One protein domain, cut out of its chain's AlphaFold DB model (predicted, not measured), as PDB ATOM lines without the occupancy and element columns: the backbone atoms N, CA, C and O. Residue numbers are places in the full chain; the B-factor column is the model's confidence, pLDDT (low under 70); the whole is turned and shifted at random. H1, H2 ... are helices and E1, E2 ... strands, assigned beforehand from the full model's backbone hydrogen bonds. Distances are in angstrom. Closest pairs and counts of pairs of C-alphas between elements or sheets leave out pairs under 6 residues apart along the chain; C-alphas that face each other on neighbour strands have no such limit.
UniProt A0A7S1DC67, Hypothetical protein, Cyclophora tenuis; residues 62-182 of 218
ATOM      1  N   ARG A  62     181.264 190.598 188.172       59.97
ATOM      2  CA  ARG A  62     182.612 190.065 187.917       59.97
ATOM      3  C   ARG A  62     182.564 188.567 187.635       59.97
ATOM      4  O   ARG A  62     182.073 187.786 188.450       59.97
ATOM      5  N   CYS A  63     183.116 188.160 186.495       71.38
ATOM      6  CA  CYS A  63     183.355 186.756 186.185       71.38
ATOM      7  C   CYS A  63     184.376 186.151 187.159       71.38
ATOM      8  O   CYS A  63     185.474 186.682 187.309       71.38
ATOM      9  N   GLY A  64     184.090 184.983 187.737       72.94
ATOM     10  CA  GLY A  64     185.063 184.218 188.534       72.94
ATOM     11  C   GLY A  64     186.219 183.601 187.727       72.94
ATOM     12  O   GLY A  64     186.959 182.787 188.268       72.94
ATOM     13  N   ALA A  65     186.374 183.946 186.444       80.00
ATOM     14  CA  ALA A  65     187.384 183.384 185.545       80.00
ATOM     15  C   ALA A  65     188.818 183.578 186.044       80.00
ATOM     16  O   ALA A  65     189.609 182.645 185.965       80.00
ATOM     17  N   LYS A  66     189.140 184.755 186.591       76.25
ATOM     18  CA  LYS A  66     190.483 185.023 187.115       76.25
ATOM     19  C   LYS A  66     190.800 184.150 188.334       76.25
ATOM     20  O   LYS A  66     191.836 183.504 188.358       76.25
ATOM     21  N   ALA A  67     189.866 184.045 189.281       72.00
ATOM     22  CA  ALA A  67     190.015 183.172 190.447       72.00
ATOM     23  C   ALA A  67     190.128 181.687 190.048       72.00
ATOM     24  O   ALA A  67     190.914 180.940 190.625       72.00
ATOM     25  N   PHE A  68     189.372 181.258 189.032       79.88
ATOM     26  CA  PHE A  68     189.503 179.919 188.456       79.88
ATOM     27  C   PHE A  68     190.894 179.694 187.845       79.88
ATOM     28  O   PHE A  68     191.523 178.677 188.128       79.88
ATOM     29  N   ALA A  69     191.390 180.651 187.061       74.31
ATOM     30  CA  ALA A  69     192.710 180.583 186.449       74.31
ATOM     31  C   ALA A  69     193.834 180.504 187.492       74.31
ATOM     32  O   ALA A  69     194.655 179.588 187.457       74.31
ATOM     33  N   GLU A  70     193.814 181.404 188.477       74.31
ATOM     34  CA  GLU A  70     194.775 181.433 189.584       74.31
ATOM     35  C   GLU A  70     194.773 180.116 190.371       74.31
ATOM     36  O   GLU A  70     195.835 179.621 190.736       74.31
ATOM     37  N   SER A  71     193.606 179.488 190.565       69.12
ATOM     38  CA  SER A  71     193.519 178.192 191.249       69.12
ATOM     39  C   SER A  71     194.175 177.041 190.488       69.12
ATOM     40  O   SER A  71     194.574 176.070 191.114       69.12
ATOM     41  N   ILE A  72     194.294 177.124 189.160       74.88
ATOM     42  CA  ILE A  72     194.941 176.084 188.348       74.88
ATOM     43  C   ILE A  72     196.435 176.362 188.204       74.88
ATOM     44  O   ILE A  72     197.230 175.427 188.266       74.88
ATOM     45  N   ILE A  73     196.810 177.632 188.032       75.81
ATOM     46  CA  ILE A  73     198.205 178.064 187.878       75.81
ATOM     47  C   ILE A  73     198.960 177.983 189.214       75.81
ATOM     48  O   ILE A  73     200.138 177.649 189.239       75.81
ATOM     49  N   GLY A  74     198.286 178.247 190.337       59.44
ATOM     50  CA  GLY A  74     198.866 178.162 191.680       59.44
ATOM     51  C   GLY A  74     198.973 176.742 192.247       59.44
ATOM     52  O   GLY A  74     199.470 176.575 193.358       59.44
ATOM     53  N   LEU A  75     198.497 175.715 191.531       63.69
ATOM     54  CA  LEU A  75     198.666 174.323 191.949       63.69
ATOM     55  C   LEU A  75     200.075 173.840 191.596       63.69
ATOM     56  O   LEU A  75     200.317 173.346 190.494       63.69
ATOM     57  N   ASP A  76     200.981 173.912 192.570       55.34
ATOM     58  CA  ASP A  76     202.271 173.221 192.525       55.34
ATOM     59  C   ASP A  76     202.043 171.707 192.422       55.34
ATOM     60  O   ASP A  76     201.764 171.008 193.400       55.34
ATOM     61  N   SER A  77     202.120 171.183 191.201       55.12
ATOM     62  CA  SER A  77     201.851 169.775 190.926       55.12
ATOM     63  C   SER A  77     203.135 168.983 190.724       55.12
ATOM     64  O   SER A  77     203.599 168.780 189.605       55.12
ATOM     65  N   ASP A  78     203.617 168.389 191.818       53.97
ATOM     66  CA  ASP A  78     204.608 167.297 191.838       53.97
ATOM     67  C   ASP A  78     204.121 166.008 191.130       53.97
ATOM     68  O   ASP A  78     204.810 164.986 191.087       53.97
ATOM     69  N   ARG A  79     202.908 166.010 190.562       55.19
ATOM     70  CA  ARG A  79     202.267 164.834 189.966       55.19
ATOM     71  C   ARG A  79     201.801 165.114 188.542       55.19
ATOM     72  O   ARG A  79     200.670 165.518 188.303       55.19
ATOM     73  N   LYS A  80     202.665 164.794 187.576       54.75
ATOM     74  CA  LYS A  80     202.310 164.702 186.150       54.75
ATOM     75  C   LYS A  80     201.463 163.450 185.898       54.75
ATOM     76  O   LYS A  80     201.978 162.428 185.444       54.75
ATOM     77  N   SER A  81     200.168 163.489 186.200       56.88
ATOM     78  CA  SER A  81     199.241 162.450 185.738       56.88
ATOM     79  C   SER A  81     198.858 162.738 184.285       56.88
ATOM     80  O   SER A  81     198.034 163.603 184.017       56.88
ATOM     81  N   LYS A  82     199.474 162.022 183.337       55.81
ATOM     82  CA  LYS A  82     199.166 162.127 181.902       55.81
ATOM     83  C   LYS A  82     197.862 161.395 181.580       55.81
ATOM     84  O   LYS A  82     197.890 160.277 181.071       55.81
ATOM     85  N   SER A  83     196.726 162.008 181.875       57.91
ATOM     86  CA  SER A  83     195.437 161.579 181.330       57.91
ATOM     87  C   SER A  83     194.995 162.593 180.285       57.91
ATOM     88  O   SER A  83     194.710 163.736 180.627       57.91
ATOM     89  N   LEU A  84     194.935 162.172 179.018       58.84
ATOM     90  CA  LEU A  84     194.408 162.991 177.925       58.84
ATOM     91  C   LEU A  84     192.894 163.141 178.100       58.84
ATOM     92  O   LEU A  84     192.113 162.317 177.624       58.84
ATOM     93  N   ILE A  85     192.494 164.177 178.827       79.00
ATOM     94  CA  ILE A  85     191.098 164.558 179.020       79.00
ATOM     95  C   ILE A  85     190.864 165.813 178.185       79.00
ATOM     96  O   ILE A  85     191.520 166.828 178.392       79.00
ATOM     97  N   ALA A  86     189.925 165.746 177.243       81.31
ATOM     98  CA  ALA A  86     189.455 166.925 176.527       81.31
ATOM     99  C   ALA A  86     188.291 167.552 177.306       81.31
ATOM    100  O   ALA A  86     187.258 166.909 177.511       81.31
ATOM    101  N   CYS A  87     188.445 168.801 177.740       82.88
ATOM    102  CA  CYS A  87     187.440 169.536 178.499       82.88
ATOM    103  C   CYS A  87     186.987 170.776 177.722       82.88
ATOM    104  O   CYS A  87     187.797 171.523 177.175       82.88
ATOM    105  N   LYS A  88     185.672 171.008 177.670       86.62
ATOM    106  CA  LYS A  88     185.087 172.206 177.055       86.62
ATOM    107  C   LYS A  88     184.297 172.973 178.100       86.62
ATOM    108  O   LYS A  88     183.311 172.452 178.621       86.62
ATOM    109  N   LEU A  89     184.699 174.208 178.374       87.69
ATOM    110  CA  LEU A  89     184.038 175.074 179.342       87.69
ATOM    111  C   LEU A  89     183.262 176.180 178.621       87.69
ATOM    112  O   LEU A  89     183.815 176.923 177.818       87.69
ATOM    113  N   GLY A  90     181.964 176.301 178.895       86.69
ATOM    114  CA  GLY A  90     181.145 177.389 178.359       86.69
ATOM    115  C   GLY A  90     181.134 178.592 179.298       86.69
ATOM    116  O   GLY A  90     180.581 178.490 180.388       86.69
ATOM    117  N   MET A  91     181.672 179.734 178.860       88.69
ATOM    118  CA  MET A  91     181.711 180.997 179.620       88.69
ATOM    119  C   MET A  91     181.029 182.135 178.847       88.69
ATOM    120  O   MET A  91     181.539 183.252 178.711       88.69
ATOM    121  N   ARG A  92     179.858 181.831 178.283       86.19
ATOM    122  CA  ARG A  92     179.072 182.786 177.498       86.19
ATOM    123  C   ARG A  92     178.389 183.797 178.415       86.19
ATOM    124  O   ARG A  92     177.763 183.396 179.390       86.19
ATOM    125  N   ARG A  93     178.432 185.087 178.053       83.25
ATOM    126  CA  ARG A  93     177.833 186.202 178.827       83.25
ATOM    127  C   ARG A  93     178.340 186.298 180.271       83.25
ATOM    128  O   ARG A  93     177.611 186.737 181.155       83.25
ATOM    129  N   CYS A  94     179.575 185.877 180.516       83.12
ATOM    130  CA  CYS A  94     180.167 185.965 181.842       83.12
ATOM    131  C   CYS A  94     180.767 187.345 182.145       83.12
ATOM    132  O   CYS A  94     181.289 187.512 183.236       83.12
ATOM    133  N   PHE A  95     180.677 188.315 181.226       83.75
ATOM    134  CA  PHE A  95     181.309 189.635 181.357       83.75
ATOM    135  C   PHE A  95     182.826 189.507 181.556       83.75
ATOM    136  O   PHE A  95     183.408 190.076 182.474       83.75
ATOM    137  N   LEU A  96     183.458 188.690 180.706       87.50
ATOM    138  CA  LEU A  96     184.911 188.550 180.680       87.50
ATOM    139  C   LEU A  96     185.551 189.852 180.198       87.50
ATOM    140  O   LEU A  96     185.222 190.332 179.113       87.50
ATOM    141  N   ASP A  97     186.467 190.387 180.996       90.69
ATOM    142  CA  ASP A  97     187.383 191.444 180.595       90.69
ATOM    143  C   ASP A  97     188.637 190.849 179.936       90.69
ATOM    144  O   ASP A  97     188.861 189.633 179.938       90.69
ATOM    145  N   GLN A  98     189.462 191.717 179.348       91.06
ATOM    146  CA  GLN A  98     190.685 191.302 178.662       91.06
ATOM    147  C   GLN A  98     191.639 190.564 179.615       91.06
ATOM    148  O   GLN A  98     192.164 189.513 179.265       91.06
ATOM    149  N   GLY A  99     191.771 191.045 180.857       90.38
ATOM    150  CA  GLY A  99     192.612 190.415 181.874       90.38
ATOM    151  C   GLY A  99     192.140 189.016 182.282       90.38
ATOM    152  O   GLY A  99     192.969 188.124 182.460       90.38
ATOM    153  N   ALA A 100     190.828 188.780 182.401       89.81
ATOM    154  CA  ALA A 100     190.305 187.437 182.641       89.81
ATOM    155  C   ALA A 100     190.510 186.518 181.435       89.81
ATOM    156  O   ALA A 100     190.801 185.342 181.625       89.81
ATOM    157  N   ALA A 101     190.368 187.021 180.209       92.75
ATOM    158  CA  ALA A 101     190.634 186.225 179.015       92.75
ATOM    159  C   ALA A 101     192.114 185.821 178.916       92.75
ATOM    160  O   ALA A 101     192.402 184.654 178.652       92.75
ATOM    161  N   ASP A 102     193.034 186.738 179.216       94.25
ATOM    162  CA  ASP A 102     194.472 186.460 179.290       94.25
ATOM    163  C   ASP A 102     194.781 185.402 180.373       94.25
ATOM    164  O   ASP A 102     195.507 184.437 180.128       94.25
ATOM    165  N   ALA A 103     194.133 185.494 181.542       91.94
ATOM    166  CA  ALA A 103     194.246 184.492 182.608       91.94
ATOM    167  C   ALA A 103     193.757 183.097 182.176       91.94
ATOM    168  O   ALA A 103     194.377 182.070 182.472       91.94
ATOM    169  N   LEU A 104     192.643 183.046 181.444       92.75
ATOM    170  CA  LEU A 104     192.099 181.805 180.900       92.75
ATOM    171  C   LEU A 104     193.018 181.195 179.833       92.75
ATOM    172  O   LEU A 104     193.164 179.973 179.799       92.75
ATOM    173  N   ALA A 105     193.670 182.010 179.005       94.12
ATOM    174  CA  ALA A 105     194.660 181.534 178.040       94.12
ATOM    175  C   ALA A 105     195.873 180.897 178.735       94.12
ATOM    176  O   ALA A 105     196.241 179.768 178.401       94.12
ATOM    177  N   ALA A 106     196.418 181.548 179.771       92.62
ATOM    178  CA  ALA A 106     197.489 180.973 180.592       92.62
ATOM    179  C   ALA A 106     197.073 179.636 181.221       92.62
ATOM    180  O   ALA A 106     197.831 178.667 181.211       92.62
ATOM    181  N   THR A 107     195.825 179.545 181.685       91.44
ATOM    182  CA  THR A 107     195.258 178.313 182.247       91.44
ATOM    183  C   THR A 107     195.191 177.181 181.227       91.44
ATOM    184  O   THR A 107     195.513 176.045 181.564       91.44
ATOM    185  N   ILE A 108     194.781 177.464 179.986       91.62
ATOM    186  CA  ILE A 108     194.717 176.463 178.911       91.62
ATOM    187  C   ILE A 108     196.112 175.892 178.628       91.62
ATOM    188  O   ILE A 108     196.267 174.669 178.580       91.62
ATOM    189  N   GLY A 109     197.124 176.756 178.489       88.56
ATOM    190  CA  GLY A 109     198.512 176.329 178.284       88.56
ATOM    191  C   GLY A 109     199.026 175.489 179.454       88.56
ATOM    192  O   GLY A 109     199.459 174.351 179.274       88.56
ATOM    193  N   HIS A 110     198.856 175.994 180.675       87.38
ATOM    194  CA  HIS A 110     199.308 175.319 181.889       87.38
ATOM    195  C   HIS A 110     198.620 173.961 182.111       87.38
ATOM    196  O   HIS A 110     199.262 172.976 182.485       87.38
ATOM    197  N   ALA A 111     197.317 173.877 181.820       85.75
ATOM    198  CA  ALA A 111     196.546 172.644 181.927       85.75
ATOM    199  C   ALA A 111     197.055 171.557 180.966       85.75
ATOM    200  O   ALA A 111     197.138 170.374 181.325       85.75
ATOM    201  N   LYS A 112     197.432 171.968 179.754       87.06
ATOM    202  CA  LYS A 112     197.987 171.091 178.727       87.06
ATOM    203  C   LYS A 112     199.386 170.602 179.093       87.06
ATOM    204  O   LYS A 112     199.650 169.404 178.984       87.06
ATOM    205  N   ASP A 113     200.248 171.490 179.576       85.56
ATOM    206  CA  ASP A 113     201.651 171.173 179.853       85.56
ATOM    207  C   ASP A 113     201.840 170.312 181.109       85.56
ATOM    208  O   ASP A 113     202.650 169.378 181.110       85.56
ATOM    209  N   LEU A 114     201.081 170.587 182.176       82.81
ATOM    210  CA  LEU A 114     201.216 169.859 183.442       82.81
ATOM    211  C   LEU A 114     200.387 168.579 183.498       82.81
ATOM    212  O   LEU A 114     200.887 167.535 183.933       82.81
ATOM    213  N   TYR A 115     199.133 168.648 183.055       80.00
ATOM    214  CA  TYR A 115     198.159 167.572 183.253       80.00
ATOM    215  C   TYR A 115     197.807 166.836 181.953       80.00
ATOM    216  O   TYR A 115     197.124 165.814 181.991       80.00
ATOM    217  N   GLY A 116     198.276 167.315 180.794       81.19
ATOM    218  CA  GLY A 116     197.898 166.749 179.499       81.19
ATOM    219  C   GLY A 116     196.416 166.950 179.169       81.19
ATOM    220  O   GLY A 116     195.851 166.154 178.419       81.19
ATOM    221  N   ILE A 117     195.777 167.966 179.754       85.75
ATOM    222  CA  ILE A 117     194.356 168.264 179.556       85.75
ATOM    223  C   ILE A 117     194.211 169.218 178.370       85.75
ATOM    224  O   ILE A 117     194.810 170.290 178.351       85.75
ATOM    225  N   ASP A 118     193.382 168.844 177.397       87.69
ATOM    226  CA  ASP A 118     193.023 169.715 176.276       87.69
ATOM    227  C   ASP A 118     191.795 170.549 176.662       87.69
ATOM    228  O   ASP A 118     190.650 170.101 176.542       87.69
ATOM    229  N   LEU A 119     192.042 171.729 177.237       89.44
ATOM    230  CA  LEU A 119     191.008 172.649 177.699       89.44
ATOM    231  C   LEU A 119     190.666 173.662 176.601       89.44
ATOM    232  O   LEU A 119     191.529 174.378 176.112       89.44
ATOM    233  N   THR A 120     189.381 173.782 176.268       91.75
ATOM    234  CA  THR A 120     188.872 174.834 175.371       91.75
ATOM    235  C   THR A 120     187.743 175.602 176.038       91.75
ATOM    236  O   THR A 120     186.927 175.027 176.766       91.75
ATOM    237  N   ILE A 121     187.680 176.908 175.789       92.12
ATOM    238  CA  ILE A 121     186.734 177.804 176.448       92.12
ATOM    239  C   ILE A 121     185.877 178.516 175.404       92.12
ATOM    240  O   ILE A 121     186.361 179.229 174.530       92.12
ATOM    241  N   ASP A 122     184.561 178.341 175.506       91.75
ATOM    242  CA  ASP A 122     183.598 179.042 174.666       91.75
ATOM    243  C   ASP A 122     183.161 180.349 175.332       91.75
ATOM    244  O   ASP A 122     182.191 180.390 176.095       91.75
ATOM    245  N   ALA A 123     183.883 181.421 175.011       89.88
ATOM    246  CA  ALA A 123     183.636 182.779 175.487       89.88
ATOM    247  C   ALA A 123     182.731 183.606 174.548       89.88
ATOM    248  O   ALA A 123     182.693 184.835 174.639       89.88
ATOM    249  N   ARG A 124     181.977 182.969 173.639       87.12
ATOM    250  CA  ARG A 124     181.043 183.683 172.749       87.12
ATOM    251  C   ARG A 124     180.015 184.494 173.545       87.12
ATOM    252  O   ARG A 124     179.562 184.064 174.601       87.12
ATOM    253  N   LEU A 125     179.572 185.623 172.986       84.00
ATOM    254  CA  LEU A 125     178.609 186.558 173.599       84.00
ATOM    255  C   LEU A 125     179.168 187.407 174.758       84.00
ATOM    256  O   LEU A 125     178.383 187.995 175.502       84.00
ATOM    257  N   ASN A 126     180.489 187.489 174.921       86.50
ATOM    258  CA  ASN A 126     181.118 188.542 175.718       86.50
ATOM    259  C   ASN A 126     181.422 189.719 174.783       86.50
ATOM    260  O   ASN A 126     182.165 189.558 173.827       86.50
ATOM    261  N   HIS A 127     180.802 190.874 175.025       85.19
ATOM    262  CA  HIS A 127     180.888 192.047 174.141       85.19
ATOM    263  C   HIS A 127     182.197 192.834 174.291       85.19
ATOM    264  O   HIS A 127     182.508 193.663 173.446       85.19
ATOM    265  N   VAL A 128     182.926 192.595 175.383       89.12
ATOM    266  CA  VAL A 128     184.199 193.256 175.699       89.12
ATOM    267  C   VAL A 128     185.377 192.567 175.003       89.12
ATOM    268  O   VAL A 128     186.398 193.199 174.770       89.12
ATOM    269  N   LEU A 129     185.245 191.278 174.673       89.75
ATOM    270  CA  LEU A 129     186.323 190.508 174.059       89.75
ATOM    271  C   LEU A 129     186.322 190.677 172.542       89.75
ATOM    272  O   LEU A 129     185.279 190.573 171.895       89.75
ATOM    273  N   GLU A 130     187.514 190.871 171.992       92.50
ATOM    274  CA  GLU A 130     187.743 190.875 170.553       92.50
ATOM    275  C   GLU A 130     187.564 189.462 169.960       92.50
ATOM    276  O   GLU A 130     187.703 188.442 170.645       92.50
ATOM    277  N   GLU A 131     187.220 189.381 168.673       91.00
ATOM    278  CA  GLU A 131     186.882 188.112 168.010       91.00
ATOM    279  C   GLU A 131     188.073 187.139 167.956       91.00
ATOM    280  O   GLU A 131     187.916 185.956 168.259       91.00
ATOM    281  N   ASN A 132     189.276 187.657 167.696       92.69
ATOM    282  CA  ASN A 132     190.545 186.923 167.776       92.69
ATOM    283  C   ASN A 132     190.766 186.285 169.158       92.69
ATOM    284  O   ASN A 132     191.154 185.123 169.231       92.69
ATOM    285  N   MET A 133     190.465 186.989 170.253       92.94
ATOM    286  CA  MET A 133     190.596 186.447 171.611       92.94
ATOM    287  C   MET A 133     189.602 185.309 171.864       92.94
ATOM    288  O   MET A 133     189.929 184.292 172.478       92.94
ATOM    289  N   VAL A 134     188.366 185.461 171.381       92.81
ATOM    290  CA  VAL A 134     187.328 184.430 171.512       92.81
ATOM    291  C   VAL A 134     187.683 183.179 170.705       92.81
ATOM    292  O   VAL A 134     187.385 182.065 171.141       92.81
ATOM    293  N   ASP A 135     188.305 183.340 169.542       93.25
ATOM    294  CA  ASP A 135     188.737 182.231 168.694       93.25
ATOM    295  C   ASP A 135     190.014 181.560 169.215       93.25
ATOM    296  O   ASP A 135     190.098 180.326 169.214       93.25
ATOM    297  N   ALA A 136     190.941 182.335 169.781       94.00
ATOM    298  CA  ALA A 136     192.098 181.825 170.507       94.00
ATOM    299  C   ALA A 136     191.670 180.901 171.659       94.00
ATOM    300  O   ALA A 136     192.078 179.742 171.701       94.00
ATOM    301  N   LEU A 137     190.743 181.341 172.521       92.38
ATOM    302  CA  LEU A 137     190.232 180.547 173.654       92.38
ATOM    303  C   LEU A 137     189.522 179.241 173.245       92.38
ATOM    304  O   LEU A 137     189.464 178.287 174.027       92.38
ATOM    305  N   LYS A 138     188.999 179.158 172.017       91.38
ATOM    306  CA  LYS A 138     188.438 177.916 171.454       91.38
ATOM    307  C   LYS A 138     189.496 176.977 170.864       91.38
ATOM    308  O   LYS A 138     189.130 175.902 170.389       91.38
ATOM    309  N   GLY A 139     190.765 177.378 170.861       88.19
ATOM    310  CA  GLY A 139     191.873 176.644 170.253       88.19
ATOM    311  C   GLY A 139     191.974 176.819 168.737       88.19
ATOM    312  O   GLY A 139     192.556 175.965 168.073       88.19
ATOM    313  N   GLN A 140     191.378 177.874 168.167       90.50
ATOM    314  CA  GLN A 140     191.431 178.133 166.722       90.50
ATOM    315  C   GLN A 140     192.649 178.971 166.316       90.50
ATOM    316  O   GLN A 140     193.112 178.837 165.185       90.50
ATOM    317  N   ASP A 141     193.176 179.785 167.233       92.25
ATOM    318  CA  ASP A 141     194.379 180.593 167.025       92.25
ATOM    319  C   ASP A 141     195.381 180.389 168.177       92.25
ATOM    320  O   ASP A 141     195.250 181.014 169.233       92.25
ATOM    321  N   PRO A 142     196.361 179.480 168.016       89.50
ATOM    322  CA  PRO A 142     197.327 179.175 169.065       89.50
ATOM    323  C   PRO A 142     198.324 180.313 169.312       89.50
ATOM    324  O   PRO A 142     198.793 180.434 170.437       89.50
ATOM    325  N   ASN A 143     198.619 181.150 168.311       92.56
ATOM    326  CA  ASN A 143     199.591 182.236 168.460       92.56
ATOM    327  C   ASN A 143     199.021 183.327 169.369       92.56
ATOM    328  O   ASN A 143     199.633 183.693 170.364       92.56
ATOM    329  N   THR A 144     197.789 183.768 169.089       92.88
ATOM    330  CA  THR A 144     197.101 184.736 169.954       92.88
ATOM    331  C   THR A 144     196.887 184.174 171.364       92.88
ATOM    332  O   THR A 144     196.968 184.914 172.340       92.88
ATOM    333  N   LEU A 145     196.639 182.864 171.502       93.56
ATOM    334  CA  LEU A 145     196.515 182.219 172.813       93.56
ATOM    335  C   LEU A 145     197.828 182.288 173.613       93.56
ATOM    336  O   LEU A 145     197.792 182.552 174.813       93.56
ATOM    337  N   GLU A 146     198.968 182.069 172.959       93.94
ATOM    338  CA  GLU A 146     200.292 182.178 173.575       93.94
ATOM    339  C   GLU A 146     200.591 183.623 174.003       93.94
ATOM    340  O   GLU A 146     200.914 183.850 175.168       93.94
ATOM    341  N   ASP A 147     200.334 184.609 173.137       94.81
ATOM    342  CA  ASP A 147     200.504 186.037 173.457       94.81
ATOM    343  C   ASP A 147     199.624 186.478 174.645       94.81
ATOM    344  O   ASP A 147     200.025 187.268 175.505       94.81
ATOM    345  N   MET A 148     198.385 185.983 174.712       95.00
ATOM    346  CA  MET A 148     197.472 186.227 175.833       95.00
ATOM    347  C   MET A 148     197.997 185.616 177.138       95.00
ATOM    348  O   MET A 148     197.974 186.272 178.182       95.00
ATOM    349  N   ALA A 149     198.486 184.376 177.080       94.25
ATOM    350  CA  ALA A 149     199.065 183.692 178.229       94.25
ATOM    351  C   ALA A 149     200.325 184.406 178.740       94.25
ATOM    352  O   ALA A 149     200.464 184.619 179.945       94.25
ATOM    353  N   GLU A 150     201.212 184.824 177.833       94.38
ATOM    354  CA  GLU A 150     202.445 185.531 178.176       94.38
ATOM    355  C   GLU A 150     202.148 186.862 178.877       94.38
ATOM    356  O   GLU A 150     202.690 187.126 179.953       94.38
ATOM    357  N   ARG A 151     201.216 187.664 178.342       93.25
ATOM    358  CA  ARG A 151     200.788 188.920 178.983       93.25
ATOM    359  C   ARG A 151     200.271 188.697 180.403       93.25
ATOM    360  O   ARG A 151     200.558 189.502 181.292       93.25
ATOM    361  N   HIS A 152     199.538 187.609 180.644       93.12
ATOM    362  CA  HIS A 152     199.070 187.278 181.988       93.12
ATOM    363  C   HIS A 152     200.218 186.916 182.937       93.12
ATOM    364  O   HIS A 152     200.257 187.407 184.066       93.12
ATOM    365  N   MET A 153     201.166 186.095 182.483       90.19
ATOM    366  CA  MET A 153     202.323 185.696 183.289       90.19
ATOM    367  C   MET A 153     203.207 186.897 183.640       90.19
ATOM    368  O   MET A 153     203.555 187.074 184.805       90.19
ATOM    369  N   GLN A 154     203.466 187.787 182.678       92.38
ATOM    370  CA  GLN A 154     204.175 189.047 182.924       92.38
ATOM    371  C   GLN A 154     203.443 189.916 183.962       92.38
ATOM    372  O   GLN A 154     204.067 190.487 184.857       92.38
ATOM    373  N   ALA A 155     202.109 189.995 183.894       88.25
ATOM    374  CA  ALA A 155     201.325 190.735 184.882       88.25
ATOM    375  C   ALA A 155     201.436 190.131 186.296       88.25
ATOM    376  O   ALA A 155     201.542 190.879 187.271       88.25
ATOM    377  N   LEU A 156     201.450 188.798 186.423       87.06
ATOM    378  CA  LEU A 156     201.660 188.115 187.704       87.06
ATOM    379  C   LEU A 156     203.068 188.352 188.263       87.06
ATOM    380  O   LEU A 156     203.213 188.582 189.463       87.06
ATOM    381  N   GLU A 157     204.099 188.354 187.418       89.56
ATOM    382  CA  GLU A 157     205.473 188.662 187.833       89.56
ATOM    383  C   GLU A 157     205.601 190.086 188.383       89.56
ATOM    384  O   GLU A 157     206.210 190.299 189.435       89.56
ATOM    385  N   VAL A 158     204.974 191.062 187.719       89.25
ATOM    386  CA  VAL A 158     204.946 192.453 188.193       89.25
ATOM    387  C   VAL A 158     204.244 192.559 189.547       89.25
ATOM    388  O   VAL A 158     204.748 193.246 190.438       89.25
ATOM    389  N   LEU A 159     203.109 191.874 189.722       84.06
ATOM    390  CA  LEU A 159     202.384 191.857 190.994       84.06
ATOM    391  C   LEU A 159     203.223 191.232 192.109       84.06
ATOM    392  O   LEU A 159     203.363 191.838 193.169       84.06
ATOM    393  N   ARG A 160     203.867 190.093 191.847       84.88
ATOM    394  CA  ARG A 160     204.750 189.431 192.812       84.88
ATOM    395  C   ARG A 160     205.923 190.323 193.221       84.88
ATOM    396  O   ARG A 160     206.201 190.477 194.407       84.88
ATOM    397  N   ALA A 161     206.577 190.975 192.261       85.81
ATOM    398  CA  ALA A 161     207.665 191.904 192.552       85.81
ATOM    399  C   ALA A 161     207.188 193.127 193.360       85.81
ATOM    400  O   ALA A 161     207.928 193.650 194.196       85.81
ATOM    401  N   ALA A 162     205.964 193.604 193.118       86.50
ATOM    402  CA  ALA A 162     205.368 194.688 193.893       86.50
ATOM    403  C   ALA A 162     205.043 194.252 195.331       86.50
ATOM    404  O   ALA A 162     205.342 194.996 196.266       86.50
ATOM    405  N   GLU A 163     204.500 193.049 195.517       84.81
ATOM    406  CA  GLU A 163     204.234 192.461 196.835       84.81
ATOM    407  C   GLU A 163     205.521 192.260 197.639       84.81
ATOM    408  O   GLU A 163     205.578 192.646 198.805       84.81
ATOM    409  N   GLU A 164     206.588 191.755 197.017       88.88
ATOM    410  CA  GLU A 164     207.894 191.594 197.667       88.88
ATOM    411  C   GLU A 164     208.471 192.944 198.129       88.88
ATOM    412  O   GLU A 164     208.952 193.069 199.260       88.88
ATOM    413  N   ARG A 165     208.364 193.997 197.304       86.62
ATOM    414  CA  ARG A 165     208.778 195.356 197.698       86.62
ATOM    415  C   ARG A 165     207.913 195.924 198.818       86.62
ATOM    416  O   ARG A 165     208.448 196.550 199.733       86.62
ATOM    417  N   ALA A 166     206.600 195.715 198.761       84.88
ATOM    418  CA  ALA A 166     205.678 196.168 199.797       84.88
ATOM    419  C   ALA A 166     205.954 195.464 201.134       84.88
ATOM    420  O   ALA A 166     206.013 196.122 202.173       84.88
ATOM    421  N   ALA A 167     206.211 194.154 201.109       86.12
ATOM    422  CA  ALA A 167     206.577 193.372 202.286       86.12
ATOM    423  C   ALA A 167     207.915 193.832 202.886       86.12
ATOM    424  O   ALA A 167     208.013 194.017 204.099       86.12
ATOM    425  N   ALA A 168     208.929 194.089 202.053       85.94
ATOM    426  CA  ALA A 168     210.217 194.612 202.511       85.94
ATOM    427  C   ALA A 168     210.088 196.012 203.135       85.94
ATOM    428  O   ALA A 168     210.661 196.276 204.194       85.94
ATOM    429  N   ALA A 169     209.299 196.901 202.523       86.25
ATOM    430  CA  ALA A 169     209.028 198.231 203.063       86.25
ATOM    431  C   ALA A 169     208.260 198.165 204.392       86.25
ATOM    432  O   ALA A 169     208.610 198.874 205.334       86.25
ATOM    433  N   ALA A 170     207.262 197.283 204.497       84.56
ATOM    434  CA  ALA A 170     206.514 197.058 205.730       84.56
ATOM    435  C   ALA A 170     207.410 196.500 206.846       84.56
ATOM    436  O   ALA A 170     207.347 196.981 207.976       84.56
ATOM    437  N   ALA A 171     208.294 195.549 206.532       85.25
ATOM    438  CA  ALA A 171     209.261 195.012 207.488       85.25
ATOM    439  C   ALA A 171     210.248 196.089 207.970       85.25
ATOM    440  O   ALA A 171     210.490 196.204 209.172       85.25
ATOM    441  N   ALA A 172     210.763 196.922 207.061       84.00
ATOM    442  CA  ALA A 172     211.654 198.031 207.399       84.00
ATOM    443  C   ALA A 172     210.950 199.125 208.224       84.00
ATOM    444  O   ALA A 172     211.538 199.691 209.147       84.00
ATOM    445  N   ALA A 173     209.683 199.423 207.923       82.81
ATOM    446  CA  ALA A 173     208.869 200.342 208.711       82.81
ATOM    447  C   ALA A 173     208.588 199.775 210.110       82.81
ATOM    448  O   ALA A 173     208.744 200.490 211.095       82.81
ATOM    449  N   ALA A 174     208.267 198.483 210.215       82.44
ATOM    450  CA  ALA A 174     208.049 197.810 211.491       82.44
ATOM    451  C   ALA A 174     209.323 197.768 212.352       82.44
ATOM    452  O   ALA A 174     209.253 198.005 213.556       82.44
ATOM    453  N   SER A 175     210.500 197.530 211.758       80.94
ATOM    454  CA  SER A 175     211.769 197.589 212.498       80.94
ATOM    455  C   SER A 175     212.099 199.005 212.968       80.94
ATOM    456  O   SER A 175     212.580 199.178 214.084       80.94
ATOM    457  N   ARG A 176     211.807 200.027 212.150       76.94
ATOM    458  CA  ARG A 176     211.976 201.436 212.540       76.94
ATOM    459  C   ARG A 176     211.015 201.834 213.657       76.94
ATOM    460  O   ARG A 176     211.440 202.501 214.587       76.94
ATOM    461  N   ALA A 177     209.762 201.388 213.592       74.75
ATOM    462  CA  ALA A 177     208.771 201.634 214.635       74.75
ATOM    463  C   ALA A 177     209.179 200.998 215.973       74.75
ATOM    464  O   ALA A 177     209.025 201.638 217.006       74.75
ATOM    465  N   ARG A 178     209.763 199.790 215.958       73.06
ATOM    466  CA  ARG A 178     210.312 199.156 217.170       73.06
ATOM    467  C   ARG A 178     211.477 199.940 217.768       73.06
ATOM    468  O   ARG A 178     211.424 200.276 218.938       73.06
ATOM    469  N   LEU A 179     212.469 200.311 216.952       72.94
ATOM    470  CA  LEU A 179     213.592 201.137 217.418       72.94
ATOM    471  C   LEU A 179     213.127 202.491 217.960       72.94
ATOM    472  O   LEU A 179     213.700 203.002 218.910       72.94
ATOM    473  N   GLN A 180     212.096 203.082 217.353       72.25
ATOM    474  CA  GLN A 180     211.515 204.313 217.863       72.25
ATOM    475  C   GLN A 180     210.812 204.070 219.202       72.25
ATOM    476  O   GLN A 180     211.014 204.860 220.107       72.25
ATOM    477  N   GLN A 181     210.048 202.991 219.376       61.75
ATOM    478  CA  GLN A 181     209.421 202.678 220.663       61.75
ATOM    479  C   GLN A 181     210.458 202.487 221.785       61.75
ATOM    480  O   GLN A 181     210.289 203.072 222.850       61.75
ATOM    481  N   ASP A 182     211.570 201.796 221.513       60.09
ATOM    482  CA  ASP A 182     212.664 201.613 222.481       60.09
ATOM    483  C   ASP A 182     213.306 202.953 222.908       60.09
ATOM    484  O   ASP A 182     213.742 203.103 224.042       60.09
TER     485      ASP A 182
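Overview. This is residues 62 to 182 of the 218 residues of the protein "Hypothetical protein" of Cyclophora tenuis (UniProt A0A7S1DC67). A compact head with a long straight arm: H4 crosses H2 near its own first residues, and its residues 157 to 182 stick out from the head. In the head H2 is in the middle, with the small sheet E1 E2, H1, H3 and the first part of H4 packed round it. The printed part has 121 residues, mostly helix, in the order H1 E1 H2 E2 H3 H4; the two strands are parallel. The whole is loose, with a radius of gyration of the C-alphas of 18.6 A, and elongated, spanning 63 by 37 by 23 A.

Arrangement. E1, residues 86 to 90, and E2, residues 118 to 122, are parallel at 17 degrees, with N 87 and O 118 2.8 A apart and N 120 and O 87 2.9 A apart, within hydrogen-bond range. H2, residues 98 to 115, joins them in a strand-helix-strand unit, two parallel strands with a helix between, whose crossover is right-handed. The closest C-alphas of H2 and E2 are those of Ile 108 and Leu 119, 5.5 A apart. H2 is the hub. It touches H1, residues 65 to 73, closest at C-alphas 100 and 66, 5.1 A, at a shallow tilt of 28 degrees, the same way. With residues 101 to 105 alone it touches H3, residues 131 to 137, closest at C-alphas 105 and 137, 6.3 A. H4, residues 142 to 182, touches H2 with residues 145 to 153 alone, about perpendicular at 79 degrees, closest at C-alphas 149 and 106, 3.9 A. H1 and H4 are apart. In H1, H2, H3 and H4 every O i to N i+4 pair is within hydrogen-bond range.

Along the chain. H1 begins at C-alpha 65 (187.384, 183.384, 185.545) and is 12.3 A long. E1 is 13.5 A, H2 25.3 A, E2 13.4 A and H3 10.0 A long. H4 runs 59.9 A, from C-alpha 142 (197.327, 179.175, 169.065) to C-alpha 182 (212.664, 201.613, 222.481).

Size, cuts and confidence. The C-alphas farthest apart, those of Gln 140 and Asp 182, are 64.1 A apart. Without the free stretch, the body of 95 residues spans 38 by 25 by 23 A. The printed part has no cut; the link H1 to E1, 12 residues, is long. The pLDDT is under 70 at residues 62, 71, 74 to 84 and 181 to 182.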